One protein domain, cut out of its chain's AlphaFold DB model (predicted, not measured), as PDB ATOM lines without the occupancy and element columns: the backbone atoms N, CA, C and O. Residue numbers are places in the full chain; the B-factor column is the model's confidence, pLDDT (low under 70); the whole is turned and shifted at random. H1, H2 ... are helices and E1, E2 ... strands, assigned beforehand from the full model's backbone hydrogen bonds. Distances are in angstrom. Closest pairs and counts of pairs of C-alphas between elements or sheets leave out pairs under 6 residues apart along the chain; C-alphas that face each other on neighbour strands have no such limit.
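AT A GLANCE: This is residues 6 to 64 of the 65 residues of an uncharacterized protein of Parcubacteria group bacterium (UniProt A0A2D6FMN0). A small three-stranded sheet of E1, E2 and E3, with the short helix H1 grazing it, makes the body; the chain then folds back after E3, and the long helix H2 stands off as a separate arm, so that the whole is an open, flat U. Residues 43 to 50 and 52 to 64 stick out from the body. The printed part has 59 residues, in the order E1, H1, E2, E3, H2; the sheet runs E1, E2, E3 and is mixed, and the class is mixed, helices and strands. The whole is loose, with a radius of gyration of the C-alphas of 13.3 A and spans of 36 by 34 by 12 A.

IN THESE COORDINATES: E1, residues 6 to 10, begins with C-alpha 6 at (304.518, 181.727, 225.090) and is 13.6 A long. H1, residues 17 to 22, measures 9.4 A. E2, residues 23 to 29, measures 16.0 A, and E3, residues 35 to 39, 13.0 A. H2, residues 47 to 64, is 26.6 A long and ends with C-alpha 64 at (323.079, 192.639, 209.790).

HOW THE PARTS SIT: E1 and E2 are parallel, at 29 degrees, with N 7 and O 25 2.9 A apart, within hydrogen-bond range. E1, H1 and E2 form a strand-helix-strand unit, two parallel neighbour strands with a helix between, and its crossover is right-handed. H1 only grazes the sheet, with residues 19 to 22; the closest C-alphas of E1 and H1, Val 7 and Val 19, are 7.6 A apart. E2 and E3 are an antiparallel hairpin, at 159 degrees, with N 28 and O 36 2.7 A apart, within hydrogen-bond range. H2 is not on the sheet, and is apart from E1, H1 and E2. O i to N i+4 pairs within hydrogen-bond range are 1 of 2 in H1 and 12 of 14 in H2.

THE WHOLE: The farthest C-alphas, Glu 17 and Asn 64, are 39.2 A apart. The printed part has no cut and no long link. Mean pLDDT of the printed part is 71.6; residues 40 to 64 are under 70.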
ATOM      1  N   ILE A   6     304.148 182.267 226.389       80.81
ATOM      2  CA  ILE A   6     304.518 181.727 225.090       80.81
ATOM      3  C   ILE A   6     304.398 180.208 225.198       80.81
ATOM      4  O   ILE A   6     304.943 179.614 226.131       80.81
ATOM      5  N   VAL A   7     303.701 179.582 224.256       84.69
ATOM      6  CA  VAL A   7     303.606 178.121 224.149       84.69
ATOM      7  C   VAL A   7     304.279 177.681 222.857       84.69
ATOM      8  O   VAL A   7     304.075 178.296 221.815       84.69
ATOM      9  N   LEU A   8     305.103 176.638 222.933       87.25
ATOM     10  CA  LEU A   8     305.747 176.019 221.778       87.25
ATOM     11  C   LEU A   8     305.170 174.618 221.587       87.25
ATOM     12  O   LEU A   8     305.145 173.837 222.536       87.25
ATOM     13  N   LEU A   9     304.716 174.335 220.371       89.00
ATOM     14  CA  LEU A   9     304.165 173.058 219.927       89.00
ATOM     15  C   LEU A   9     304.959 172.560 218.718       89.00
ATOM     16  O   LEU A   9     305.617 173.350 218.031       89.00
ATOM     17  N   SER A  10     304.893 171.264 218.434       90.75
ATOM     18  CA  SER A  10     305.429 170.731 217.176       90.75
ATOM     19  C   SER A  10     304.506 171.101 216.008       90.75
ATOM     20  O   SER A  10     303.297 171.272 216.180       90.75
ATOM     21  N   GLU A  11     305.046 171.242 214.797       87.44
ATOM     22  CA  GLU A  11     304.224 171.464 213.603       87.44
ATOM     23  C   GLU A  11     303.221 170.312 213.412       87.44
ATOM     24  O   GLU A  11     303.585 169.140 213.421       87.44
ATOM     25  N   GLY A  12     301.939 170.658 213.259       85.19
ATOM     26  CA  GLY A  12     300.848 169.690 213.112       85.19
ATOM     27  C   GLY A  12     300.184 169.255 214.422       85.19
ATOM     28  O   GLY A  12     299.152 168.589 214.364       85.19
ATOM     29  N   GLU A  13     300.706 169.653 215.588       87.88
ATOM     30  CA  GLU A  13     300.017 169.431 216.862       87.88
ATOM     31  C   GLU A  13     298.770 170.315 216.990       87.88
ATOM     32  O   GLU A  13     298.773 171.509 216.668       87.88
ATOM     33  N   GLU A  14     297.688 169.725 217.500       87.56
ATOM     34  CA  GLU A  14     296.492 170.478 217.855       87.56
ATOM     35  C   GLU A  14     296.759 171.364 219.072       87.56
ATOM     36  O   GLU A  14     297.335 170.934 220.071       87.56
ATOM     37  N   ILE A  15     296.294 172.613 219.006       86.12
ATOM     38  CA  ILE A  15     296.405 173.544 220.129       86.12
ATOM     39  C   ILE A  15     295.431 173.099 221.232       86.12
ATOM     40  O   ILE A  15     294.217 173.120 220.984       86.12
ATOM     41  N   PRO A  16     295.906 172.788 222.455       87.00
ATOM     42  CA  PRO A  16     295.021 172.453 223.565       87.00
ATOM     43  C   PRO A  16     294.036 173.591 223.869       87.00
ATOM     44  O   PRO A  16     294.413 174.763 223.867       87.00
ATOM     45  N   GLU A  17     292.780 173.268 224.185       83.50
ATOM     46  CA  GLU A  17     291.747 174.280 224.486       83.50
ATOM     47  C   GLU A  17     292.140 175.204 225.647       83.50
ATOM     48  O   GLU A  17     291.875 176.404 225.616       83.50
ATOM     49  N   GLU A  18     292.851 174.674 226.644       82.25
ATOM     50  CA  GLU A  18     293.376 175.481 227.744       82.25
ATOM     51  C   GLU A  18     294.366 176.532 227.225       82.25
ATOM     52  O   GLU A  18     294.219 177.712 227.532       82.25
ATOM     53  N   VAL A  19     295.299 176.139 226.351       81.00
ATOM     54  CA  VAL A  19     296.306 177.025 225.739       81.00
ATOM     55  C   VAL A  19     295.645 178.156 224.957       81.00
ATOM     56  O   VAL A  19     296.074 179.304 225.068       81.00
ATOM     57  N   LYS A  20     294.552 177.879 224.238       76.56
ATOM     58  CA  LYS A  20     293.798 178.915 223.509       76.56
ATOM     59  C   LYS A  20     293.220 179.997 224.422       76.56
ATOM     60  O   LYS A  20     292.985 181.107 223.957       76.56
ATOM     61  N   SER A  21     292.974 179.695 225.695       76.25
ATOM     62  CA  SER A  21     292.354 180.646 226.626       76.25
ATOM     63  C   SER A  21     293.339 181.623 227.273       76.25
ATOM     64  O   SER A  21     292.909 182.655 227.787       76.25
ATOM     65  N   TYR A  22     294.643 181.311 227.277       76.00
ATOM     66  CA  TYR A  22     295.631 182.096 228.026       76.00
ATOM     67  C   TYR A  22     296.939 182.385 227.276       76.00
ATOM     68  O   TYR A  22     297.649 183.307 227.670       76.00
ATOM     69  N   ALA A  23     297.290 181.626 226.234       77.31
ATOM     70  CA  ALA A  23     298.525 181.863 225.496       77.31
ATOM     71  C   ALA A  23     298.392 183.084 224.594       77.31
ATOM     72  O   ALA A  23     297.514 183.112 223.739       77.31
ATOM     73  N   GLU A  24     299.290 184.054 224.761       76.69
ATOM     74  CA  GLU A  24     299.406 185.241 223.901       76.69
ATOM     75  C   GLU A  24     300.078 184.875 222.568       76.69
ATOM     76  O   GLU A  24     299.718 185.363 221.495       76.69
ATOM     77  N   ILE A  25     301.056 183.969 222.636       82.31
ATOM     78  CA  ILE A  25     301.874 183.552 221.502       82.31
ATOM     79  C   ILE A  25     301.939 182.031 221.471       82.31
ATOM     80  O   ILE A  25     302.296 181.395 222.466       82.31
ATOM     81  N   ILE A  26     301.648 181.459 220.307       84.38
ATOM     82  CA  ILE A  26     301.776 180.029 220.033       84.38
ATOM     83  C   ILE A  26     302.781 179.860 218.896       84.38
ATOM     84  O   ILE A  26     302.549 180.305 217.773       84.38
ATOM     85  N   GLY A  27     303.919 179.246 219.191       87.88
ATOM     86  CA  GLY A  27     304.932 178.880 218.212       87.88
ATOM     87  C   GLY A  27     304.808 177.416 217.797       87.88
ATOM     88  O   GLY A  27     304.569 176.559 218.640       87.88
ATOM     89  N   PHE A  28     305.017 177.133 216.517       89.31
ATOM     90  CA  PHE A  28     305.077 175.797 215.932       89.31
ATOM     91  C   PHE A  28     306.484 175.540 215.401       89.31
ATOM     92  O   PHE A  28     306.927 176.216 214.464       89.31
ATOM     93  N   VAL A  29     307.191 174.600 216.023       88.50
ATOM     94  CA  VAL A  29     308.534 174.173 215.625       88.50
ATOM     95  C   VAL A  29     308.408 173.135 214.517       88.50
ATOM     96  O   VAL A  29     307.764 172.103 214.697       88.50
ATOM     97  N   LYS A  30     309.019 173.417 213.370       88.50
ATOM     98  CA  LYS A  30     309.050 172.521 212.213       88.50
ATOM     99  C   LYS A  30     310.210 171.537 212.309       88.50
ATOM    100  O   LYS A  30     311.189 171.783 213.013       88.50
ATOM    101  N   GLU A  31     310.137 170.454 211.540       87.88
ATOM    102  CA  GLU A  31     311.192 169.429 211.484       87.88
ATOM    103  C   GLU A  31     312.550 169.979 211.014       87.88
ATOM    104  O   GLU A  31     313.597 169.490 211.432       87.88
ATOM    105  N   ASP A  32     312.549 171.030 210.190       86.62
ATOM    106  CA  ASP A  32     313.762 171.711 209.717       86.62
ATOM    107  C   ASP A  32     314.369 172.686 210.748       86.62
ATOM    108  O   ASP A  32     315.349 173.376 210.461       86.62
ATOM    109  N   GLY A  33     313.794 172.755 211.953       79.56
ATOM    110  CA  GLY A  33     314.209 173.653 213.028       79.56
ATOM    111  C   GLY A  33     313.705 175.090 212.879       79.56
ATOM    112  O   GLY A  33     314.038 175.939 213.709       79.56
ATOM    113  N   SER A  34     312.908 175.393 211.851       83.88
ATOM    114  CA  SER A  34     312.260 176.697 211.719       83.88
ATOM    115  C   SER A  34     311.061 176.837 212.664       83.88
ATOM    116  O   SER A  34     310.474 175.859 213.127       83.88
ATOM    117  N   LEU A  35     310.701 178.083 212.981       81.56
ATOM    118  CA  LEU A  35     309.617 178.414 213.906       81.56
ATOM    119  C   LEU A  35     308.557 179.252 213.191       81.56
ATOM    120  O   LEU A  35     308.850 180.337 212.683       81.56
ATOM    121  N   THR A  36     307.314 178.776 213.194       82.50
ATOM    122  CA  THR A  36     306.141 179.563 212.786       82.50
ATOM    123  C   THR A  36     305.457 180.113 214.023       82.50
ATOM    124  O   THR A  36     305.217 179.369 214.959       82.50
ATOM    125  N   ILE A  37     305.136 181.403 214.051       81.88
ATOM    126  CA  ILE A  37     304.514 182.038 215.217       81.88
ATOM    127  C   ILE A  37     303.099 182.480 214.850       81.88
ATOM    128  O   ILE A  37     302.905 183.190 213.863       81.88
ATOM    129  N   SER A  38     302.132 182.072 215.664       75.81
ATOM    130  CA  SER A  38     300.754 182.543 215.645       75.81
ATOM    131  C   SER A  38     300.478 183.361 216.901       75.81
ATOM    132  O   SER A  38     300.872 182.985 218.006       75.81
ATOM    133  N   PHE A  39     299.795 184.487 216.729       73.19
ATOM    134  CA  PHE A  39     299.380 185.344 217.833       73.19
ATOM    135  C   PHE A  39     297.928 185.046 218.130       73.19
ATOM    136  O   PHE A  39     297.070 185.157 217.249       73.19
ATOM    137  N   ASN A  40     297.665 184.635 219.362       67.19
ATOM    138  CA  ASN A  40     296.305 184.399 219.782       67.19
ATOM    139  C   ASN A  40     295.704 185.741 220.203       67.19
ATOM    140  O   ASN A  40     296.309 186.522 220.933       67.19
ATOM    141  N   LYS A  41     294.543 186.044 219.641       58.44
ATOM    142  CA  LYS A  41     293.981 187.389 219.602       58.44
ATOM    143  C   LYS A  41     293.533 187.822 221.004       58.44
ATOM    144  O   LYS A  41     292.487 187.382 221.471       58.44
ATOM    145  N   PHE A  42     294.282 188.716 221.642       55.00
ATOM    146  CA  PHE A  42     293.774 189.534 222.742       55.00
ATOM    147  C   PHE A  42     293.064 190.753 222.129       55.00
ATOM    148  O   PHE A  42     293.612 191.430 221.259       55.00
ATOM    149  N   GLU A  43     291.812 191.025 222.508       50.72
ATOM    150  CA  GLU A  43     290.987 192.103 221.925       50.72
ATOM    151  C   GLU A  43     291.354 193.512 222.450       50.72
ATOM    152  O   GLU A  43     290.484 194.340 222.717       50.72
ATOM    153  N   GLY A  44     292.649 193.801 222.625       53.50
ATOM    154  CA  GLY A  44     293.153 195.083 223.125       53.50
ATOM    155  C   GLY A  44     293.723 195.985 222.015       53.50
ATOM    156  O   GLY A  44     294.462 195.498 221.160       53.50
ATOM    157  N   PRO A  45     293.444 197.304 222.010       47.81
ATOM    158  CA  PRO A  45     293.908 198.228 220.965       47.81
ATOM    159  C   PRO A  45     295.428 198.500 220.966       47.81
ATOM    160  O   PRO A  45     295.964 198.912 219.939       47.81
ATOM    161  N   ASP A  46     296.134 198.234 222.069       52.19
ATOM    162  CA  ASP A  46     297.524 198.680 222.270       52.19
ATOM    163  C   ASP A  46     298.606 197.668 221.817       52.19
ATOM    164  O   ASP A  46     299.790 198.004 221.731       52.19
ATOM    165  N   GLU A  47     298.249 196.421 221.478       51.84
ATOM    166  CA  GLU A  47     299.240 195.357 221.210       51.84
ATOM    167  C   GLU A  47     299.776 195.308 219.773       51.84
ATOM    168  O   GLU A  47     300.942 194.955 219.553       51.84
ATOM    169  N   PHE A  48     298.988 195.727 218.777       50.41
ATOM    170  CA  PHE A  48     299.442 195.728 217.378       50.41
ATOM    171  C   PHE A  48     300.632 196.673 217.142       50.41
ATOM    172  O   PHE A  48     301.449 196.437 216.246       50.41
ATOM    173  N   GLU A  49     300.784 197.722 217.957       51.88
ATOM    174  CA  GLU A  49     301.925 198.637 217.868       51.88
ATOM    175  C   GLU A  49     303.227 197.977 218.352       51.88
ATOM    176  O   GLU A  49     304.270 198.087 217.697       51.88
ATOM    177  N   ASN A  50     303.166 197.231 219.458       56.06
ATOM    178  CA  ASN A  50     304.318 196.515 220.014       56.06
ATOM    179  C   ASN A  50     304.752 195.351 219.115       56.06
ATOM    180  O   ASN A  50     305.948 195.128 218.917       56.06
ATOM    181  N   MET A  51     303.797 194.684 218.471       60.12
ATOM    182  CA  MET A  51     304.065 193.604 217.522       60.12
ATOM    183  C   MET A  51     304.721 194.105 216.227       60.12
ATOM    184  O   MET A  51     305.712 193.539 215.765       60.12
ATOM    185  N   ASN A  52     304.265 195.241 215.688       57.50
ATOM    186  CA  ASN A  52     304.944 195.903 214.570       57.50
ATOM    187  C   ASN A  52     306.381 196.321 214.922       57.50
ATOM    188  O   ASN A  52     307.276 196.239 214.076       57.50
ATOM    189  N   LYS A  53     306.630 196.758 216.165       60.31
ATOM    190  CA  LYS A  53     307.985 197.066 216.652       60.31
ATOM    191  C   LYS A  53     308.847 195.801 216.743       60.31
ATOM    192  O   LYS A  53     309.988 195.839 216.281       60.31
ATOM    193  N   PHE A  54     308.304 194.688 217.240       65.69
ATOM    194  CA  PHE A  54     308.998 193.397 217.302       65.69
ATOM    195  C   PHE A  54     309.403 192.890 215.911       65.69
ATOM    196  O   PHE A  54     310.579 192.609 215.678       65.69
ATOM    197  N   PHE A  55     308.480 192.867 214.948       66.94
ATOM    198  CA  PHE A  55     308.794 192.438 213.581       66.94
ATOM    199  C   PHE A  55     309.795 193.356 212.880       66.94
ATOM    200  O   PHE A  55     310.699 192.872 212.199       66.94
ATOM    201  N   LYS A  56     309.704 194.676 213.086       61.19
ATOM    202  CA  LYS A  56     310.729 195.615 212.599       61.19
ATOM    203  C   LYS A  56     312.096 195.337 213.220       61.19
ATOM    204  O   LYS A  56     313.104 195.462 212.532       61.19
ATOM    205  N   TYR A  57     312.142 194.988 214.501       62.81
ATOM    206  CA  TYR A  57     313.385 194.684 215.200       62.81
ATOM    207  C   TYR A  57     314.018 193.382 214.687       62.81
ATOM    208  O   TYR A  57     315.167 193.396 214.248       62.81
ATOM    209  N   VAL A  58     313.254 192.288 214.623       61.31
ATOM    210  CA  VAL A  58     313.723 190.990 214.100       61.31
ATOM    211  C   VAL A  58     314.102 191.081 212.618       61.31
ATOM    212  O   VAL A  58     315.138 190.559 212.208       61.31
ATOM    213  N   GLY A  59     313.315 191.795 211.809       57.47
ATOM    214  CA  GLY A  59     313.624 192.033 210.397       57.47
ATOM    215  C   GLY A  59     314.927 192.812 210.192       57.47
ATOM    216  O   GLY A  59     315.672 192.522 209.261       57.47
ATOM    217  N   LYS A  60     315.256 193.752 211.088       54.91
ATOM    218  CA  LYS A  60     316.543 194.466 211.058       54.91
ATOM    219  C   LYS A  60     317.725 193.585 211.454       54.91
ATOM    220  O   LYS A  60     318.793 193.761 210.881       54.91
ATOM    221  N   ILE A  61     317.548 192.636 212.378       51.25
ATOM    222  CA  ILE A  61     318.608 191.680 212.745       51.25
ATOM    223  C   ILE A  61     319.022 190.840 211.529       51.25
ATOM    224  O   ILE A  61     320.213 190.657 211.309       51.25
ATOM    225  N   LYS A  62     318.072 190.418 210.681       47.81
ATOM    226  CA  LYS A  62     318.380 189.670 209.445       47.81
ATOM    227  C   LYS A  62     319.170 190.459 208.394       47.81
ATOM    228  O   LYS A  62     319.785 189.837 207.543       47.81
ATOM    229  N   ASN A  63     319.169 191.792 208.446       47.03
ATOM    230  CA  ASN A  63     319.939 192.624 207.513       47.03
ATOM    231  C   ASN A  63     321.388 192.879 207.976       47.03
ATOM    232  O   ASN A  63     322.143 193.504 207.237       47.03
ATOM    233  N   ASN A  64     321.757 192.437 209.185       40.91
ATOM    234  CA  ASN A  64     323.079 192.639 209.790       40.91
ATOM    235  C   ASN A  64     323.850 191.318 210.018       40.91
ATOM    236  O   ASN A  64     324.792 191.304 210.813       40.91
TER     237      ASN A  64